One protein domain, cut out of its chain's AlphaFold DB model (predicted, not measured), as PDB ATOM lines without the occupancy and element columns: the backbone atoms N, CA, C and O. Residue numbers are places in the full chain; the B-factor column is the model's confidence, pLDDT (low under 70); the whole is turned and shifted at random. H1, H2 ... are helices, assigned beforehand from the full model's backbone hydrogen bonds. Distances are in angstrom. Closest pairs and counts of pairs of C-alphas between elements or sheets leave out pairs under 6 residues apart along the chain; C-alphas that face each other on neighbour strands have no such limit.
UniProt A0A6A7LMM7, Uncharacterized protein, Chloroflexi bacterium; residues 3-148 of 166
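This is residues 3 to 148 of the 166 residues of an uncharacterized protein of Chloroflexi bacterium (UniProt A0A6A7LMM7). There is little regular structure: six helices are strung along a loose, open frame with long links from H1 to H2, H4 to H5 and H5 to H6, where H2 meets H4 and the long H5 lies apart from both. The 146 printed residues are all helix by class, H1 to H6 without a named strand, with 57 in named elements; the radius of gyration of the C-alphas is 20.4 A, the spans 55 by 44 by 38 A.

Start at H1, residues 23 to 29, which touches no helix. Further on, H2, residues 43 to 48, touches H4, residues 66 to 76; their closest C-alphas, of Arg 43 and Glu 75, are 7.0 A apart. They run opposite ways at a steep tilt of 37 degrees, only just past shallow. H3, residues 51 to 56, H5, residues 90 to 110, and H6, residues 143 to 148, touch no helix. Every O i to N i+4 pair is within hydrogen-bond range in H1 and H4, but 1 of 2 in H3, 15 of 17 in H5, and 0 of 2 in H2 and H6, which each have 2 of 3 O i to N i+3 pairs.

Find C-alpha 23 at (-6.411, 1.425, -8.230), where H1 begins. From C-alpha 90 at (19.273, 9.163, -41.740), H5 runs 31.1 A.

The printed part has no cut; H1 to H2, H4 to H5 and H5 to H6 are long links. No printed residue is under 70 in pLDDT.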
ATOM      1  N   ILE A   3      -8.107  -6.856 -37.504       93.56
ATOM      2  CA  ILE A   3      -9.574  -6.967 -37.480       93.56
ATOM      3  C   ILE A   3     -10.062  -7.123 -38.922       93.56
ATOM      4  O   ILE A   3     -10.830  -8.033 -39.221       93.56
ATOM      5  N   ASP A   4      -9.564  -6.250 -39.796       95.25
ATOM      6  CA  ASP A   4      -9.810  -6.204 -41.233       95.25
ATOM      7  C   ASP A   4      -8.545  -5.696 -41.960       95.25
ATOM      8  O   ASP A   4      -7.491  -5.531 -41.339       95.25
ATOM      9  N   ASP A   5      -8.644  -5.440 -43.266       95.25
ATOM     10  CA  ASP A   5      -7.522  -5.005 -44.117       95.25
ATOM     11  C   ASP A   5      -6.960  -3.617 -43.759       95.25
ATOM     12  O   ASP A   5      -5.857  -3.253 -44.169       95.25
ATOM     13  N   THR A   6      -7.715  -2.822 -43.004       94.38
ATOM     14  CA  THR A   6      -7.433  -1.412 -42.710       94.38
ATOM     15  C   THR A   6      -7.340  -1.105 -41.219       94.38
ATOM     16  O   THR A   6      -6.969   0.008 -40.839       94.38
ATOM     17  N   SER A   7      -7.682  -2.062 -40.355       91.12
ATOM     18  CA  SER A   7      -7.801  -1.828 -38.923       91.12
ATOM     19  C   SER A   7      -7.303  -3.004 -38.081       91.12
ATOM     20  O   SER A   7      -7.343  -4.178 -38.459       91.12
ATOM     21  N   HIS A   8      -6.780  -2.679 -36.900       92.62
ATOM     22  CA  HIS A   8      -6.238  -3.658 -35.971       92.62
ATOM     23  C   HIS A   8      -6.484  -3.239 -34.521       92.62
ATOM     24  O   HIS A   8      -6.547  -2.057 -34.187       92.62
ATOM     25  N   TRP A   9      -6.535  -4.224 -33.630       91.94
ATOM     26  CA  TRP A   9      -6.435  -4.002 -32.194       91.94
ATOM     27  C   TRP A   9      -4.978  -3.833 -31.774       91.94
ATOM     28  O   TRP A   9      -4.140  -4.712 -32.022       91.94
ATOM     29  N   ARG A  10      -4.694  -2.735 -31.071       88.94
ATOM     30  CA  ARG A  10      -3.464  -2.547 -30.298       88.94
ATOM     31  C   ARG A  10      -3.718  -2.969 -28.857       88.94
ATOM     32  O   ARG A  10      -4.577  -2.404 -28.188       88.94
ATOM     33  N   TYR A  11      -2.935  -3.924 -28.374       88.38
ATOM     34  CA  TYR A  11      -2.979  -4.349 -26.980       88.38
ATOM     35  C   TYR A  11      -1.854  -3.683 -26.210       88.38
ATOM     36  O   TYR A  11      -0.718  -3.620 -26.677       88.38
ATOM     37  N   MET A  12      -2.176  -3.224 -25.009       85.31
ATOM     38  CA  MET A  12      -1.184  -2.809 -24.035       85.31
ATOM     39  C   MET A  12      -1.351  -3.672 -22.801       85.31
ATOM     40  O   MET A  12      -2.444  -3.777 -22.249       85.31
ATOM     41  N   ILE A  13      -0.260  -4.300 -22.384       86.62
ATOM     42  CA  ILE A  13      -0.251  -5.209 -21.247       86.62
ATOM     43  C   ILE A  13       0.658  -4.599 -20.198       86.62
ATOM     44  O   ILE A  13       1.845  -4.388 -20.433       86.62
ATOM     45  N   LEU A  14       0.085  -4.310 -19.033       83.44
ATOM     46  CA  LEU A  14       0.840  -3.862 -17.879       83.44
ATOM     47  C   LEU A  14       1.062  -5.051 -16.950       83.44
ATOM     48  O   LEU A  14       0.108  -5.663 -16.473       83.44
ATOM     49  N   PHE A  15       2.326  -5.372 -16.688       84.62
ATOM     50  CA  PHE A  15       2.701  -6.540 -15.903       84.62
ATOM     51  C   PHE A  15       3.691  -6.168 -14.798       84.62
ATOM     52  O   PHE A  15       4.650  -5.429 -15.018       84.62
ATOM     53  N   ARG A  16       3.453  -6.692 -13.594       82.19
ATOM     54  CA  ARG A  16       4.360  -6.625 -12.442       82.19
ATOM     55  C   ARG A  16       4.433  -8.015 -11.823       82.19
ATOM     56  O   ARG A  16       3.394  -8.591 -11.521       82.19
ATOM     57  N   ARG A  17       5.650  -8.529 -11.614       81.62
ATOM     58  CA  ARG A  17       5.864  -9.865 -11.026       81.62
ATOM     59  C   ARG A  17       5.578  -9.911  -9.528       81.62
ATOM     60  O   ARG A  17       4.957 -10.851  -9.055       81.62
ATOM     61  N   ASN A  18       6.024  -8.893  -8.795       87.88
ATOM     62  CA  ASN A  18       6.184  -9.005  -7.339       87.88
ATOM     63  C   ASN A  18       5.138  -8.224  -6.536       87.88
ATOM     64  O   ASN A  18       5.083  -8.350  -5.319       87.88
ATOM     65  N   THR A  19       4.334  -7.381  -7.187       88.44
ATOM     66  CA  THR A  19       3.424  -6.463  -6.490       88.44
ATOM     67  C   THR A  19       2.149  -6.222  -7.296       88.44
ATOM     68  O   THR A  19       2.259  -5.871  -8.478       88.44
ATOM     69  N   PRO A  20       0.960  -6.305  -6.672       90.69
ATOM     70  CA  PRO A  20      -0.290  -5.893  -7.300       90.69
ATOM     71  C   PRO A  20      -0.287  -4.412  -7.699       90.69
ATOM     72  O   PRO A  20       0.371  -3.577  -7.078       90.69
ATOM     73  N   PHE A  21      -1.071  -4.066  -8.720       90.88
ATOM     74  CA  PHE A  21      -1.357  -2.666  -9.037       90.88
ATOM     75  C   PHE A  21      -2.414  -2.107  -8.091       90.88
ATOM     76  O   PHE A  21      -3.487  -2.708  -7.957       90.88
ATOM     77  N   ASP A  22      -2.147  -0.928  -7.532       91.31
ATOM     78  CA  ASP A  22      -3.162  -0.109  -6.879       91.31
ATOM     79  C   ASP A  22      -4.185   0.441  -7.895       91.31
ATOM     80  O   ASP A  22      -3.980   0.425  -9.116       91.31
ATOM     81  N   GLU A  23      -5.323   0.917  -7.393       88.50
ATOM     82  CA  GLU A  23      -6.411   1.425  -8.230       88.50
ATOM     83  C   GLU A  23      -6.004   2.662  -9.046       88.50
ATOM     84  O   GLU A  23      -6.395   2.802 -10.209       88.50
ATOM     85  N   SER A  24      -5.167   3.536  -8.481       88.25
ATOM     86  CA  SER A  24      -4.688   4.742  -9.162       88.25
ATOM     87  C   SER A  24      -3.849   4.401 -10.397       88.25
ATOM     88  O   SER A  24      -3.969   5.053 -11.436       88.25
ATOM     89  N   ALA A  25      -3.017   3.361 -10.314       85.56
ATOM     90  CA  ALA A  25      -2.203   2.867 -11.413       85.56
ATOM     91  C   ALA A  25      -3.088   2.253 -12.504       85.56
ATOM     92  O   ALA A  25      -2.926   2.583 -13.679       85.56
ATOM     93  N   ARG A  26      -4.087   1.444 -12.120       84.75
ATOM     94  CA  ARG A  26      -5.053   0.857 -13.068       84.75
ATOM     95  C   ARG A  26      -5.880   1.920 -13.787       84.75
ATOM     96  O   ARG A  26      -6.173   1.752 -14.969       84.75
ATOM     97  N   ARG A  27      -6.278   2.988 -13.086       84.44
ATOM     98  CA  ARG A  27      -7.039   4.103 -13.668       84.44
ATOM     99  C   ARG A  27      -6.187   4.926 -14.626       84.44
ATOM    100  O   ARG A  27      -6.644   5.204 -15.725       84.44
ATOM    101  N   ARG A  28      -4.947   5.263 -14.248       81.88
ATOM    102  CA  ARG A  28      -4.002   5.965 -15.135       81.88
ATOM    103  C   ARG A  28      -3.742   5.188 -16.422       81.88
ATOM    104  O   ARG A  28      -3.722   5.786 -17.484       81.88
ATOM    105  N   PHE A  29      -3.596   3.868 -16.327       80.31
ATOM    106  CA  PHE A  29      -3.373   3.012 -17.489       80.31
ATOM    107  C   PHE A  29      -4.586   2.918 -18.426       80.31
ATOM    108  O   PHE A  29      -4.425   2.867 -19.638       80.31
ATOM    109  N   ARG A  30      -5.805   2.906 -17.871       81.56
ATOM    110  CA  ARG A  30      -7.054   2.917 -18.653       81.56
ATOM    111  C   ARG A  30      -7.470   4.315 -19.117       81.56
ATOM    112  O   ARG A  30      -8.507   4.453 -19.760       81.56
ATOM    113  N   ASN A  31      -6.705   5.346 -18.767       83.25
ATOM    114  CA  ASN A  31      -7.044   6.712 -19.121       83.25
ATOM    115  C   ASN A  31      -7.073   6.872 -20.647       83.25
ATOM    116  O   ASN A  31      -6.210   6.348 -21.343       83.25
ATOM    117  N   GLY A  32      -8.071   7.591 -21.156       85.12
ATOM    118  CA  GLY A  32      -8.232   7.827 -22.591       85.12
ATOM    119  C   GLY A  32      -8.904   6.695 -23.374       85.12
ATOM    120  O   GLY A  32      -9.135   6.874 -24.563       85.12
ATOM    121  N   VAL A  33      -9.281   5.577 -22.742       89.38
ATOM    122  CA  VAL A  33     -10.000   4.469 -23.395       89.38
ATOM    123  C   VAL A  33     -11.415   4.341 -22.820       89.38
ATOM    124  O   VAL A  33     -11.603   4.339 -21.604       89.38
ATOM    125  N   ASN A  34     -12.424   4.250 -23.689       90.00
ATOM    126  CA  ASN A  34     -13.831   4.130 -23.297       90.00
ATOM    127  C   ASN A  34     -14.239   2.672 -22.978       90.00
ATOM    128  O   ASN A  34     -13.433   1.746 -23.070       90.00
ATOM    129  N   ALA A  35     -15.505   2.466 -22.595       90.38
ATOM    130  CA  ALA A  35     -16.041   1.144 -22.249       90.38
ATOM    131  C   ALA A  35     -15.993   0.130 -23.410       90.38
ATOM    132  O   ALA A  35     -15.871  -1.066 -23.164       90.38
ATOM    133  N   ASP A  36     -16.008   0.616 -24.654       90.88
ATOM    134  CA  ASP A  36     -15.902  -0.191 -25.877       90.88
ATOM    135  C   ASP A  36     -14.443  -0.414 -26.316       90.88
ATOM    136  O   ASP A  36     -14.175  -0.808 -27.453       90.88
ATOM    137  N   TYR A  37     -13.481  -0.128 -25.434       89.00
ATOM    138  CA  TYR A  37     -12.042  -0.257 -25.670       89.00
ATOM    139  C   TYR A  37     -11.494   0.624 -26.803       89.00
ATOM    140  O   TYR A  37     -10.427   0.348 -27.353       89.00
ATOM    141  N   ARG A  38     -12.183   1.721 -27.143       89.00
ATOM    142  CA  ARG A  38     -11.732   2.699 -28.144       89.00
ATOM    143  C   ARG A  38     -11.153   3.946 -27.489       89.00
ATOM    144  O   ARG A  38     -11.565   4.343 -26.399       89.00
ATOM    145  N   GLN A  39     -10.233   4.601 -28.190       90.00
ATOM    146  CA  GLN A  39      -9.678   5.879 -27.753       90.00
ATOM    147  C   GLN A  39     -10.776   6.951 -27.697       90.00
ATOM    148  O   GLN A  39     -11.489   7.189 -28.678       90.00
ATOM    149  N   THR A  40     -10.915   7.611 -26.546       92.44
ATOM    150  CA  THR A  40     -11.851   8.723 -26.337       92.44
ATOM    151  C   THR A  40     -11.479   9.916 -27.215       92.44
ATOM    152  O   THR A  40     -12.356  10.545 -27.804       92.44
ATOM    153  N   ARG A  41     -10.181  10.208 -27.341       93.44
ATOM    154  CA  ARG A  41      -9.626  11.186 -28.286       93.44
ATOM    155  C   ARG A  41      -9.183  10.433 -29.536       93.44
ATOM    156  O   ARG A  41      -8.294   9.597 -29.459       93.44
ATOM    157  N   ASN A  42      -9.811  10.699 -30.672       93.06
ATOM    158  CA  ASN A  42      -9.569   9.960 -31.911       93.06
ATOM    159  C   ASN A  42      -9.703  10.873 -33.133       93.06
ATOM    160  O   ASN A  42     -10.186  12.006 -33.035       93.06
ATOM    161  N   ARG A  43      -9.320  10.380 -34.313       92.81
ATOM    162  CA  ARG A  43      -9.432  11.151 -35.558       92.81
ATOM    163  C   ARG A  43     -10.830  11.736 -35.805       92.81
ATOM    164  O   ARG A  43     -10.932  12.877 -36.258       92.81
ATOM    165  N   GLY A  44     -11.896  10.999 -35.479       93.06
ATOM    166  CA  GLY A  44     -13.289  11.401 -35.720       93.06
ATOM    167  C   GLY A  44     -13.728  12.644 -34.941       93.06
ATOM    168  O   GLY A  44     -14.543  13.422 -35.432       93.06
ATOM    169  N   ASN A  45     -13.143  12.884 -33.766       95.31
ATOM    170  CA  ASN A  45     -13.372  14.094 -32.973       95.31
ATOM    171  C   ASN A  45     -12.162  15.040 -32.954       95.31
ATOM    172  O   ASN A  45     -12.051  15.889 -32.068       95.31
ATOM    173  N   ARG A  46     -11.255  14.899 -33.934       94.38
ATOM    174  CA  ARG A  46     -10.011  15.680 -34.051       94.38
ATOM    175  C   ARG A  46      -9.212  15.674 -32.741       94.38
ATOM    176  O   ARG A  46      -8.685  16.703 -32.322       94.38
ATOM    177  N   TYR A  47      -9.189  14.515 -32.081       95.00
ATOM    178  CA  TYR A  47      -8.531  14.249 -30.800       95.00
ATOM    179  C   TYR A  47      -8.948  15.191 -29.661       95.00
ATOM    180  O   TYR A  47      -8.218  15.328 -28.678       95.00
ATOM    181  N   LEU A  48     -10.116  15.837 -29.783       95.44
ATOM    182  CA  LEU A  48     -10.593  16.886 -28.876       95.44
ATOM    183  C   LEU A  48      -9.534  17.980 -28.639       95.44
ATOM    184  O   LEU A  48      -9.325  18.412 -27.505       95.44
ATOM    185  N   GLN A  49      -8.817  18.367 -29.697       95.81
ATOM    186  CA  GLN A  49      -7.750  19.361 -29.616       95.81
ATOM    187  C   GLN A  49      -8.282  20.732 -29.157       95.81
ATOM    188  O   GLN A  49      -9.151  21.314 -29.810       95.81
ATOM    189  N   ASP A  50      -7.701  21.278 -28.087       96.75
ATOM    190  CA  ASP A  50      -8.051  22.581 -27.517       96.75
ATOM    191  C   ASP A  50      -6.995  23.652 -27.859       96.75
ATOM    192  O   ASP A  50      -5.821  23.567 -27.495       96.75
ATOM    193  N   ARG A  51      -7.421  24.710 -28.563       96.00
ATOM    194  CA  ARG A  51      -6.548  25.823 -28.981       96.00
ATOM    195  C   ARG A  51      -6.182  26.785 -27.853       96.00
ATOM    196  O   ARG A  51      -5.149  27.447 -27.957       96.00
ATOM    197  N   ALA A  52      -7.020  26.917 -26.829       97.19
ATOM    198  CA  ALA A  52      -6.675  27.677 -25.634       97.19
ATOM    199  C   ALA A  52      -5.621  26.911 -24.823       97.19
ATOM    200  O   ALA A  52      -4.619  27.502 -24.418       97.19
ATOM    201  N   GLU A  53      -5.778  25.589 -24.699       96.50
ATOM    202  CA  GLU A  53      -4.784  24.718 -24.059       96.50
ATOM    203  C   GLU A  53      -3.429  24.770 -24.783       96.50
ATOM    204  O   GLU A  53      -2.406  24.913 -24.120       96.50
ATOM    205  N   MET A  54      -3.411  24.768 -26.124       96.56
ATOM    206  CA  MET A  54      -2.178  24.931 -26.918       96.56
ATOM    207  C   MET A  54      -1.346  26.160 -26.547       96.56
ATOM    208  O   MET A  54      -0.123  26.148 -26.677       96.56
ATOM    209  N   LYS A  55      -2.006  27.239 -26.117       95.81
ATOM    210  CA  LYS A  55      -1.343  28.503 -25.770       95.81
ATOM    211  C   LYS A  55      -0.873  28.547 -24.319       95.81
ATOM    212  O   LYS A  55       0.057  29.286 -24.021       95.81
ATOM    213  N   LEU A  56      -1.548  27.823 -23.428       94.69
ATOM    214  CA  LEU A  56      -1.439  28.022 -21.979       94.69
ATOM    215  C   LEU A  56      -0.968  26.782 -21.208       94.69
ATOM    216  O   LEU A  56      -0.592  26.906 -20.048       94.69
ATOM    217  N   GLY A  57      -1.012  25.598 -21.820       92.50
ATOM    218  CA  GLY A  57      -0.813  24.320 -21.140       92.50
ATOM    219  C   GLY A  57       0.041  23.349 -21.944       92.50
ATOM    220  O   GLY A  57       1.248  23.257 -21.728       92.50
ATOM    221  N   THR A  58      -0.581  22.579 -22.838       94.00
ATOM    222  CA  THR A  58       0.094  21.505 -23.583       94.00
ATOM    223  C   THR A  58       0.325  21.901 -25.031       94.00
ATOM    224  O   THR A  58      -0.555  22.464 -25.660       94.00
ATOM    225  N   TYR A  59       1.484  21.565 -25.600       93.50
ATOM    226  CA  TYR A  59       1.875  22.023 -26.943       93.50
ATOM    227  C   TYR A  59       0.856  21.683 -28.047       93.50
ATOM    228  O   TYR A  59       0.601  22.490 -28.938       93.50
ATOM    229  N   THR A  60       0.258  20.492 -27.994       94.38
ATOM    230  CA  THR A  60      -0.674  20.009 -29.023       94.38
ATOM    231  C   THR A  60      -2.145  20.209 -28.667       94.38
ATOM    232  O   THR A  60      -2.993  19.935 -29.515       94.38
ATOM    233  N   GLY A  61      -2.471  20.666 -27.448       95.94
ATOM    234  CA  GLY A  61      -3.853  20.798 -26.970       95.94
ATOM    235  C   GLY A  61      -4.593  19.466 -26.839       95.94
ATOM    236  O   GLY A  61      -5.816  19.432 -26.927       95.94
ATOM    237  N   MET A  62      -3.863  18.353 -26.729       94.81
ATOM    238  CA  MET A  62      -4.429  17.002 -26.618       94.81
ATOM    239  C   MET A  62      -4.349  16.450 -25.185       94.81
ATOM    240  O   MET A  62      -4.512  15.250 -24.968       94.81
ATOM    241  N   GLY A  63      -4.106  17.313 -24.195       91.38
ATOM    242  CA  GLY A  63      -3.812  16.901 -22.827       91.38
ATOM    243  C   GLY A  63      -2.399  16.339 -22.652       91.38
ATOM    244  O   GLY A  63      -1.587  16.275 -23.576       91.38
ATOM    245  N   THR A  64      -2.097  15.922 -21.424       89.06
ATOM    246  CA  THR A  64      -0.785  15.382 -21.019       89.06
ATOM    247  C   THR A  64      -0.690  13.860 -21.139       89.06
ATOM    248  O   THR A  64       0.320  13.271 -20.760       89.06
ATOM    249  N   GLU A  65      -1.767  13.202 -21.566       86.44
ATOM    250  CA  GLU A  65      -1.820  11.751 -21.722       86.44
ATOM    251  C   GLU A  65      -1.021  11.363 -22.967       86.44
ATOM    252  O   GLU A  65      -1.274  11.889 -24.040       86.44
ATOM    253  N   PHE A  66      -0.032  10.486 -22.815       85.19
ATOM    254  CA  PHE A  66       0.965  10.212 -23.848       85.19
ATOM    255  C   PHE A  66       0.404   9.431 -25.047       85.19
ATOM    256  O   PHE A  66       0.726   9.741 -26.193       85.19
ATOM    257  N   LEU A  67      -0.463   8.444 -24.810       87.00
ATOM    258  CA  LEU A  67      -0.943   7.537 -25.854       87.00
ATOM    259  C   LEU A  67      -1.791   8.238 -26.904       87.00
ATOM    260  O   LEU A  67      -1.745   7.859 -28.068       87.00
ATOM    261  N   THR A  68      -2.509   9.283 -26.516       90.56
ATOM    262  CA  THR A  68      -3.280  10.128 -27.421       90.56
ATOM    263  C   THR A  68      -2.381  10.746 -28.490       90.56
ATOM    264  O   THR A  68      -2.783  10.834 -29.648       90.56
ATOM    265  N   HIS A  69      -1.159  11.155 -28.132       93.06
ATOM    266  CA  HIS A  69      -0.235  11.798 -29.070       93.06
ATOM    267  C   HIS A  69       0.327  10.772 -30.055       93.06
ATOM    268  O   HIS A  69       0.319  11.029 -31.257       93.06
ATOM    269  N   ASP A  70       0.714   9.590 -29.566       92.38
ATOM    270  CA  ASP A  70       1.157   8.473 -30.409       92.38
ATOM    271  C   ASP A  70       0.044   8.002 -31.354       92.38
ATOM    272  O   ASP A  70       0.280   7.779 -32.544       92.38
ATOM    273  N   THR A  71      -1.185   7.870 -30.843       91.62
ATOM    274  CA  THR A  71      -2.360   7.532 -31.650       91.62
ATOM    275  C   THR A  71      -2.590   8.587 -32.721       91.62
ATOM    276  O   THR A  71      -2.767   8.223 -33.879       91.62
ATOM    277  N   ALA A  72      -2.533   9.876 -32.377       94.38
ATOM    278  CA  ALA A  72      -2.746  10.947 -33.341       94.38
ATOM    279  C   ALA A  72      -1.685  10.979 -34.447       94.38
ATOM    280  O   ALA A  72      -2.029  11.183 -35.612       94.38
ATOM    281  N   ALA A  73      -0.416  10.753 -34.091       94.50
ATOM    282  CA  ALA A  73       0.674  10.646 -35.055       94.50
ATOM    283  C   ALA A  73       0.484   9.433 -35.981       94.50
ATOM    284  O   ALA A  73       0.556   9.581 -37.196       94.50
ATOM    285  N   THR A  74       0.152   8.269 -35.414       92.44
ATOM    286  CA  THR A  74      -0.039   7.018 -36.167       92.44
ATOM    287  C   THR A  74      -1.250   7.092 -37.103       92.44
ATOM    288  O   THR A  74      -1.148   6.782 -38.284       92.44
ATOM    289  N   GLU A  75      -2.408   7.536 -36.608       93.00
ATOM    290  CA  GLU A  75      -3.635   7.674 -37.409       93.00
ATOM    291  C   GLU A  75      -3.531   8.795 -38.463       93.00
ATOM    292  O   GLU A  75      -4.310   8.820 -39.426       93.00
ATOM    293  N   GLY A  76      -2.588   9.728 -38.283       92.31
ATOM    294  CA  GLY A  76      -2.308  10.829 -39.204       92.31
ATOM    295  C   GLY A  76      -1.789  10.376 -40.570       92.31
ATOM    296  O   GLY A  76      -2.077  11.038 -41.565       92.31
ATOM    297  N   GLU A  77      -1.120   9.224 -40.630       92.50
ATOM    298  CA  GLU A  77      -0.659   8.576 -41.872       92.50
ATOM    299  C   GLU A  77      -1.825   8.016 -42.718       92.50
ATOM    300  O   GLU A  77      -1.679   7.672 -43.889       92.50
ATOM    301  N   GLY A  78      -3.031   7.954 -42.147       93.00
ATOM    302  CA  GLY A  78      -4.190   7.331 -42.776       93.00
ATOM    303  C   GLY A  78      -4.322   5.847 -42.438       93.00
ATOM    304  O   GLY A  78      -3.588   5.306 -41.620       93.00
ATOM    305  N   LEU A  79      -5.324   5.192 -43.032       93.25
ATOM    306  CA  LEU A  79      -5.590   3.770 -42.769       93.25
ATOM    307  C   LEU A  79      -4.481   2.875 -43.336       93.25
ATOM    308  O   LEU A  79      -4.063   1.912 -42.701       93.25
ATOM    309  N   ILE A  80      -4.000   3.221 -44.531       93.50
ATOM    310  CA  ILE A  80      -2.860   2.597 -45.197       93.50
ATOM    311  C   ILE A  80      -2.013   3.734 -45.764       93.50
ATOM    312  O   ILE A  80      -2.460   4.453 -46.657       93.50
ATOM    313  N   GLN A  81      -0.800   3.896 -45.242       92.56
ATOM    314  CA  GLN A  81       0.153   4.881 -45.745       92.56
ATOM    315  C   GLN A  81       0.645   4.478 -47.141       92.56
ATOM    316  O   GLN A  81       1.204   3.389 -47.312       92.56
ATOM    317  N   ASP A  82       0.511   5.371 -48.127       94.38
ATOM    318  CA  ASP A  82       1.183   5.217 -49.419       94.38
ATOM    319  C   ASP A  82       2.686   5.469 -49.239       94.38
ATOM    320  O   ASP A  82       3.140   6.592 -48.997       94.38
ATOM    321  N   ARG A  83       3.466   4.390 -49.326       92.25
ATOM    322  CA  ARG A  83       4.921   4.422 -49.139       92.25
ATOM    323  C   ARG A  83       5.694   4.713 -50.424       92.25
ATOM    324  O   ARG A  83       6.909   4.859 -50.359       92.25
ATOM    325  N   THR A  84       5.033   4.830 -51.579       93.88
ATOM    326  CA  THR A  84       5.717   5.191 -52.838       93.88
ATOM    327  C   THR A  84       6.255   6.622 -52.817       93.88
ATOM    328  O   THR A  84       7.196   6.935 -53.539       93.88
ATOM    329  N   GLN A  85       5.680   7.468 -51.959       92.56
ATOM    330  CA  GLN A  85       6.048   8.873 -51.774       92.56
ATOM    331  C   GLN A  85       6.883   9.112 -50.503       92.56
ATOM    332  O   GLN A  85       7.210  10.254 -50.173       92.56
ATOM    333  N   GLU A  86       7.203   8.060 -49.749       94.56
ATOM    334  CA  GLU A  86       7.892   8.176 -48.466       94.56
ATOM    335  C   GLU A  86       9.401   8.373 -48.662       94.56
ATOM    336  O   GLU A  86      10.074   7.577 -49.315       94.56
ATOM    337  N   HIS A  87       9.945   9.421 -48.043       95.44
ATOM    338  CA  HIS A  87      11.365   9.763 -48.106       95.44
ATOM    339  C   HIS A  87      12.000   9.603 -46.721       95.44
ATOM    340  O   HIS A  87      11.921  10.503 -45.887       95.44
ATOM    341  N   LEU A  88      12.620   8.446 -46.473       95.81
ATOM    342  CA  LEU A  88      13.264   8.141 -45.192       95.81
ATOM    343  C   LEU A  88      14.604   8.873 -45.042       95.81
ATOM    344  O   LEU A  88      15.453   8.848 -45.936       95.81
ATOM    345  N   GLY A  89      14.805   9.494 -43.883       95.69
ATOM    346  CA  GLY A  89      16.032  10.182 -43.510       95.69
ATOM    347  C   GLY A  89      17.044   9.280 -42.799       95.69
ATOM    348  O   GLY A  89      16.815   8.110 -42.495       95.69
ATOM    349  N   TYR A  90      18.200   9.859 -42.464       96.31
ATOM    350  CA  TYR A  90      19.273   9.163 -41.740       96.31
ATOM    351  C   TYR A  90      18.820   8.595 -40.384       96.31
ATOM    352  O   TYR A  90      19.302   7.546 -39.949       96.31
ATOM    353  N   THR A  91      17.908   9.284 -39.701       97.00
ATOM    354  CA  THR A  91      17.374   8.881 -38.394       97.00
ATOM    355  C   THR A  91      16.428   7.683 -38.478       97.00
ATOM    356  O   THR A  91      16.250   6.988 -37.482       97.00
ATOM    357  N   ASP A  92      15.920   7.355 -39.668       96.69
ATOM    358  CA  ASP A  92      14.921   6.301 -39.883       96.69
ATOM    359  C   ASP A  92      15.540   4.918 -40.126       96.69
ATOM    360  O   ASP A  92      14.887   3.975 -40.573       96.69
ATOM    361  N   ARG A  93      16.824   4.744 -39.802       96.81
ATOM    362  CA  ARG A  93      17.547   3.474 -39.985       96.81
ATOM    363  C   ARG A  93      16.884   2.286 -39.299       96.81
ATOM    364  O   ARG A  93      16.901   1.189 -39.850       96.81
ATOM    365  N   ALA A  94      16.293   2.497 -38.125       96.06
ATOM    366  CA  ALA A  94      15.551   1.449 -37.431       96.06
ATOM    367  C   ALA A  94      14.294   1.032 -38.214       96.06
ATOM    368  O   ALA A  94      14.016  -0.159 -38.332       96.06
ATOM    369  N   ILE A  95      13.583   1.994 -38.816       95.31
ATOM    370  CA  ILE A  95      12.412   1.741 -39.665       95.31
ATOM    371  C   ILE A  95      12.826   0.913 -40.886       95.31
ATOM    372  O   ILE A  95      12.198  -0.104 -41.183       95.31
ATOM    373  N   VAL A  96      13.921   1.297 -41.551       96.31
ATOM    374  CA  VAL A  96      14.479   0.539 -42.684       96.31
ATOM    375  C   VAL A  96      14.819  -0.895 -42.270       96.31
ATOM    376  O   VAL A  96      14.397  -1.838 -42.940       96.31
ATOM    377  N   ALA A  97      15.536  -1.074 -41.156       96.56
ATOM    378  CA  ALA A  97      15.958  -2.389 -40.680       96.56
ATOM    379  C   ALA A  97      14.763  -3.302 -40.352       96.56
ATOM    380  O   ALA A  97      14.718  -4.445 -40.810       96.56
ATOM    381  N   ILE A  98      13.766  -2.787 -39.624       96.00
ATOM    382  CA  ILE A  98      12.554  -3.544 -39.278       96.00
ATOM    383  C   ILE A  98      11.788  -3.939 -40.544       96.00
ATOM    384  O   ILE A  98      11.380  -5.091 -40.680       96.00
ATOM    385  N   ARG A  99      11.629  -3.027 -41.511       95.44
ATOM    386  CA  ARG A  99      10.928  -3.332 -42.770       95.44
ATOM    387  C   ARG A  99      11.654  -4.392 -43.590       95.44
ATOM    388  O   ARG A  99      11.013  -5.304 -44.104       95.44
ATOM    389  N   GLN A 100      12.981  -4.321 -43.678       95.69
ATOM    390  CA  GLN A 100      13.771  -5.355 -44.350       95.69
ATOM    391  C   GLN A 100      13.631  -6.719 -43.666       95.69
ATOM    392  O   GLN A 100      13.509  -7.728 -44.360       95.69
ATOM    393  N   MET A 101      13.617  -6.753 -42.330       96.25
ATOM    394  CA  MET A 101      13.393  -7.975 -41.554       96.25
ATOM    395  C   MET A 101      12.004  -8.570 -41.824       96.25
ATOM    396  O   MET A 101      11.903  -9.761 -42.100       96.25
ATOM    397  N   LEU A 102      10.951  -7.748 -41.822       95.75
ATOM    398  CA  LEU A 102       9.586  -8.202 -42.114       95.75
ATOM    399  C   LEU A 102       9.450  -8.736 -43.546       95.75
ATOM    400  O   LEU A 102       8.858  -9.789 -43.753       95.75
ATOM    401  N   LEU A 103      10.039  -8.059 -44.537       96.06
ATOM    402  CA  LEU A 103      10.019  -8.528 -45.927       96.06
ATOM    403  C   LEU A 103      10.782  -9.846 -46.117       96.06
ATOM    404  O   LEU A 103      10.408 -10.636 -46.978       96.06
ATOM    405  N   ARG A 104      11.854 -10.080 -45.347       97.12
ATOM    406  CA  ARG A 104      12.547 -11.379 -45.314       97.12
ATOM    407  C   ARG A 104      11.645 -12.456 -44.725       97.12
ATOM    408  O   ARG A 104      11.404 -13.439 -45.404       97.12
ATOM    409  N   ALA A 105      11.050 -12.193 -43.563       97.19
ATOM    410  CA  ALA A 105      10.125 -13.117 -42.911       97.19
ATOM    411  C   ALA A 105       8.953 -13.530 -43.822       97.19
ATOM    412  O   ALA A 105       8.563 -14.691 -43.838       97.19
ATOM    413  N   VAL A 106       8.408 -12.595 -44.610       96.75
ATOM    414  CA  VAL A 106       7.360 -12.903 -45.599       96.75
ATOM    415  C   VAL A 106       7.866 -13.858 -46.683       96.75
ATOM    416  O   VAL A 106       7.150 -14.794 -47.026       96.75
ATOM    417  N   ARG A 107       9.084 -13.653 -47.205       97.50
ATOM    418  CA  ARG A 107       9.677 -14.566 -48.197       97.50
ATOM    419  C   ARG A 107       9.946 -15.947 -47.615       97.50
ATOM    420  O   ARG A 107       9.574 -16.924 -48.248       97.50
ATOM    421  N   ASP A 108      10.491 -16.011 -46.401       97.25
ATOM    422  CA  ASP A 108      10.747 -17.277 -45.708       97.25
ATOM    423  C   ASP A 108       9.451 -18.105 -45.634       97.25
ATOM    424  O   ASP A 108       9.423 -19.260 -46.053       97.25
ATOM    425  N   ILE A 109       8.337 -17.481 -45.227       97.06
ATOM    426  CA  ILE A 109       7.016 -18.131 -45.189       97.06
ATOM    427  C   ILE A 109       6.571 -18.608 -46.579       97.06
ATOM    428  O   ILE A 109       6.057 -19.717 -46.712       97.06
ATOM    429  N   GLN A 110       6.739 -17.783 -47.618       97.81
ATOM    430  CA  GLN A 110       6.351 -18.132 -48.993       97.81
ATOM    431  C   GLN A 110       7.147 -19.318 -49.552       97.81
ATOM    432  O   GLN A 110       6.622 -20.077 -50.365       97.81
ATOM    433  N   GLU A 111       8.386 -19.488 -49.100       97.50
ATOM    434  CA  GLU A 111       9.275 -20.594 -49.464       97.50
ATOM    435  C   GLU A 111       9.069 -21.841 -48.578       97.50
ATOM    436  O   GLU A 111       9.699 -22.874 -48.798       97.50
ATOM    437  N   GLY A 112       8.149 -21.786 -47.607       97.00
ATOM    438  CA  GLY A 112       7.845 -22.892 -46.693       97.00
ATOM    439  C   GLY A 112       8.773 -22.979 -45.477       97.00
ATOM    440  O   GLY A 112       8.768 -23.989 -44.773       97.00
ATOM    441  N   HIS A 113       9.561 -21.937 -45.221       96.19
ATOM    442  CA  HIS A 113      10.398 -21.792 -44.036       96.19
ATOM    443  C   HIS A 113       9.659 -21.069 -42.904       96.19
ATOM    444  O   HIS A 113       8.653 -20.384 -43.099       96.19
ATOM    445  N   ASP A 114      10.187 -21.204 -41.690       94.88
ATOM    446  CA  ASP A 114       9.701 -20.429 -40.557       94.88
ATOM    447  C   ASP A 114      10.235 -18.994 -40.596       94.88
ATOM    448  O   ASP A 114      11.429 -18.795 -40.828       94.88
ATOM    449  N   PRO A 115       9.400 -17.987 -40.285       94.56
ATOM    450  CA  PRO A 115       9.892 -16.640 -40.067       94.56
ATOM    451  C   PRO A 115      10.721 -16.567 -38.767       94.56
ATOM    452  O   PRO A 115      10.611 -17.434 -37.890       94.56
ATOM    453  N   PRO A 116      11.518 -15.500 -38.579       89.38
ATOM    454  CA  PRO A 116      12.284 -15.299 -37.355       89.38
ATOM    455  C   PRO A 116      11.422 -15.367 -36.085       89.38
ATOM    456  O   PRO A 116      10.295 -14.877 -36.052       89.38
ATOM    457  N   HIS A 117      12.004 -15.907 -35.011       85.44
ATOM    458  CA  HIS A 117      11.417 -15.960 -33.663       85.44
ATOM    459  C   HIS A 117      10.138 -16.803 -33.507       85.44
ATOM    460  O   HIS A 117       9.396 -16.621 -32.540       85.44
ATOM    461  N   VAL A 118       9.902 -17.778 -34.389       89.81
ATOM    462  CA  VAL A 118       8.898 -18.823 -34.140       89.81
ATOM    463  C   VAL A 118       9.451 -19.848 -33.151       89.81
ATOM    464  O   VAL A 118      10.370 -20.599 -33.463       89.81
ATOM    465  N   VAL A 119       8.867 -19.893 -31.952       89.56
ATOM    466  CA  VAL A 119       9.218 -20.863 -30.907       89.56
ATOM    467  C   VAL A 119       8.058 -21.836 -30.719       89.56
ATOM    468  O   VAL A 119       6.987 -21.444 -30.261       89.56
ATOM    469  N   ARG A 120       8.260 -23.103 -31.098       90.12
ATOM    470  CA  ARG A 120       7.254 -24.175 -30.940       90.12
ATOM    471  C   ARG A 120       7.529 -25.098 -29.763       90.12
ATOM    472  O   ARG A 120       6.596 -25.678 -29.220       90.12
ATOM    473  N   ASP A 121       8.792 -25.228 -29.378       91.31
ATOM    474  CA  ASP A 121       9.167 -25.956 -28.178       91.31
ATOM    475  C   ASP A 121       8.964 -25.058 -26.957       91.31
ATOM    476  O   ASP A 121       9.587 -24.003 -26.821       91.31
ATOM    477  N   GLN A 122       8.090 -25.489 -26.054       89.88
ATOM    478  CA  GLN A 122       7.822 -24.762 -24.825       89.88
ATOM    479  C   GLN A 122       9.052 -24.676 -23.912       89.88
ATOM    480  O   GLN A 122       9.205 -23.671 -23.219       89.88
ATOM    481  N   ALA A 123       9.949 -25.666 -23.939       90.69
ATOM    482  CA  ALA A 123      11.199 -25.609 -23.182       90.69
ATOM    483  C   ALA A 123      12.142 -24.513 -23.709       90.69
ATOM    484  O   ALA A 123      12.867 -23.906 -22.925       90.69
ATOM    485  N   ALA A 124      12.077 -24.204 -25.008       85.75
ATOM    486  CA  ALA A 124      12.821 -23.114 -25.638       85.75
ATOM    487  C   ALA A 124      12.111 -21.748 -25.540       85.75
ATOM    488  O   ALA A 124      12.683 -20.725 -25.921       85.75
ATOM    489  N   ASN A 125      10.872 -21.699 -25.033       87.94
ATOM    490  CA  ASN A 125      10.075 -20.474 -24.929       87.94
ATOM    491  C   ASN A 125      10.464 -19.635 -23.702       87.94
ATOM    492  O   ASN A 125       9.669 -19.406 -22.788       87.94
ATOM    493  N   HIS A 126      11.715 -19.180 -23.684       82.62
ATOM    494  CA  HIS A 126      12.243 -18.283 -22.668       82.62
ATOM    495  C   HIS A 126      12.950 -17.079 -23.310       82.62
ATOM    496  O   HIS A 126      13.815 -17.213 -24.173       82.62
ATOM    497  N   PHE A 127      12.635 -15.869 -22.847       77.25
ATOM    498  CA  PHE A 127      13.181 -14.613 -23.383       77.25
ATOM    499  C   PHE A 127      14.266 -14.026 -22.468       77.25
ATOM    500  O   PHE A 127      14.232 -12.847 -22.132       77.25
ATOM    501  N   ALA A 128      15.215 -14.859 -22.031       74.69
ATOM    502  CA  ALA A 128      16.260 -14.461 -21.078       74.69
ATOM    503  C   ALA A 128      17.198 -13.360 -21.614       74.69
ATOM    504  O   ALA A 128      17.806 -12.639 -20.831       74.69
ATOM    505  N   ASP A 129      17.284 -13.220 -22.939       73.44
ATOM    506  CA  ASP A 129      18.134 -12.232 -23.609       73.44
ATOM    507  C   ASP A 129      17.412 -10.899 -23.897       73.44
ATOM    508  O   ASP A 129      18.008  -9.990 -24.476       73.44
ATOM    509  N   VAL A 130      16.132 -10.766 -23.522       74.88
ATOM    510  CA  VAL A 130      15.359  -9.527 -23.695       74.88
ATOM    511  C   VAL A 130      15.106  -8.901 -22.334       74.88
ATOM    512  O   VAL A 130      14.270  -9.362 -21.557       74.88
ATOM    513  N   GLU A 131      15.792  -7.798 -22.071       73.25
ATOM    514  CA  GLU A 131      15.620  -7.029 -20.849       73.25
ATOM    515  C   GLU A 131      15.436  -5.546 -21.177       73.25
ATOM    516  O   GLU A 131      16.162  -4.966 -21.985       73.25
ATOM    517  N   VAL A 132      14.429  -4.936 -20.554       75.56
ATOM    518  CA  VAL A 132      14.125  -3.511 -20.687       75.56
ATOM    519  C   VAL A 132      14.268  -2.885 -19.312       75.56
ATOM    520  O   VAL A 132      13.466  -3.154 -18.418       75.56
ATOM    521  N   THR A 133      15.285  -2.044 -19.155       74.81
ATOM    522  CA  THR A 133      15.501  -1.258 -17.942       74.81
ATOM    523  C   THR A 133      15.261   0.216 -18.231       74.81
ATOM    524  O   THR A 133      15.424   0.703 -19.352       74.81
ATOM    525  N   GLN A 134      14.841   0.940 -17.200       79.00
ATOM    526  CA  GLN A 134      14.794   2.393 -17.209       79.00
ATOM    527  C   GLN A 134      15.582   2.883 -16.001       79.00
ATOM    528  O   GLN A 134      15.335   2.440 -14.882       79.00
ATOM    529  N   GLY A 135      16.492   3.828 -16.220       79.25
ATOM    530  CA  GLY A 135      17.317   4.400 -15.164       79.25
ATOM    531  C   GLY A 135      17.701   5.841 -15.470       79.25
ATOM    532  O   GLY A 135      17.753   6.255 -16.629       79.25
ATOM    533  N   LEU A 136      17.960   6.612 -14.414       85.19
ATOM    534  CA  LEU A 136      18.565   7.934 -14.532       85.19
ATOM    535  C   LEU A 136      20.079   7.775 -14.448       85.19
ATOM    536  O   LEU A 136      20.598   7.289 -13.448       85.19
ATOM    537  N   VAL A 137      20.781   8.204 -15.494       86.81
ATOM    538  CA  VAL A 137      22.246   8.189 -15.521       86.81
ATOM    539  C   VAL A 137      22.753   9.544 -15.026       86.81
ATOM    540  O   VAL A 137      22.389  10.567 -15.619       86.81
ATOM    541  N   PRO A 138      23.580   9.602 -13.964       89.50
ATOM    542  CA  PRO A 138      24.177  10.854 -13.523       89.50
ATOM    543  C   PRO A 138      24.960  11.518 -14.655       89.50
ATOM    544  O   PRO A 138      25.678  10.855 -15.399       89.50
ATOM    545  N   ARG A 139      24.880  12.848 -14.762       89.69
ATOM    546  CA  ARG A 139      25.526  13.602 -15.853       89.69
ATOM    547  C   ARG A 139      27.038  13.362 -15.958       89.69
ATOM    548  O   ARG A 139      27.588  13.455 -17.049       89.69
ATOM    549  N   ALA A 140      27.699  13.096 -14.832       91.88
ATOM    550  CA  ALA A 140      29.136  12.839 -14.775       91.88
ATOM    551  C   ALA A 140      29.531  11.448 -15.309       91.88
ATOM    552  O   ALA A 140      30.709  11.197 -15.552       91.88
ATOM    553  N   GLU A 141      28.572  10.539 -15.494       88.06
ATOM    554  CA  GLU A 141      28.840   9.177 -15.934       88.06
ATOM    555  C   GLU A 141      28.744   9.007 -17.452       88.06
ATOM    556  O   GLU A 141      27.883   9.566 -18.133       88.06
ATOM    557  N   ASN A 142      29.612   8.152 -18.001       87.69
ATOM    558  CA  ASN A 142      29.514   7.746 -19.397       87.69
ATOM    559  C   ASN A 142      28.370   6.739 -19.577       87.69
ATOM    560  O   ASN A 142      28.526   5.539 -19.324       87.69
ATOM    561  N   TRP A 143      27.243   7.222 -20.098       84.25
ATOM    562  CA  TRP A 143      26.056   6.409 -20.364       84.25
ATOM    563  C   TRP A 143      26.334   5.185 -21.254       84.25
ATOM    564  O   TRP A 143      25.690   4.154 -21.076       84.25
ATOM    565  N   ARG A 144      27.327   5.234 -22.162       84.00
ATOM    566  CA  ARG A 144      27.675   4.101 -23.048       84.00
ATOM    567  C   ARG A 144      28.252   2.901 -22.295       84.00
ATOM    568  O   ARG A 144      28.213   1.791 -22.822       84.00
ATOM    569  N   GLY A 145      28.828   3.128 -21.115       82.56
ATOM    570  CA  GLY A 145      29.346   2.081 -20.232       82.56
ATOM    571  C   GLY A 145      28.425   1.776 -19.051       82.56
ATOM    572  O   GLY A 145      28.476   0.666 -18.531       82.56
ATOM    573  N   PHE A 146      27.580   2.737 -18.661       81.75
ATOM    574  CA  PHE A 146      26.659   2.619 -17.530       81.75
ATOM    575  C   PHE A 146      25.761   1.388 -17.644       81.75
ATOM    576  O   PHE A 146      25.772   0.544 -16.752       81.75
ATOM    577  N   TRP A 147      25.063   1.245 -18.779       79.94
ATOM    578  CA  TRP A 147      24.119   0.146 -18.981       79.94
ATOM    579  C   TRP A 147      24.795  -1.215 -18.779       79.94
ATOM    580  O   TRP A 147      24.278  -2.048 -18.052       79.94
ATOM    581  N   LYS A 148      26.008  -1.426 -19.305       78.19
ATOM    582  CA  LYS A 148      26.718  -2.713 -19.173       78.19
ATOM    583  C   LYS A 148      26.904  -3.157 -17.719       78.19
ATOM    584  O   LYS A 148      26.863  -4.352 -17.450       78.19
TER     585      LYS A 148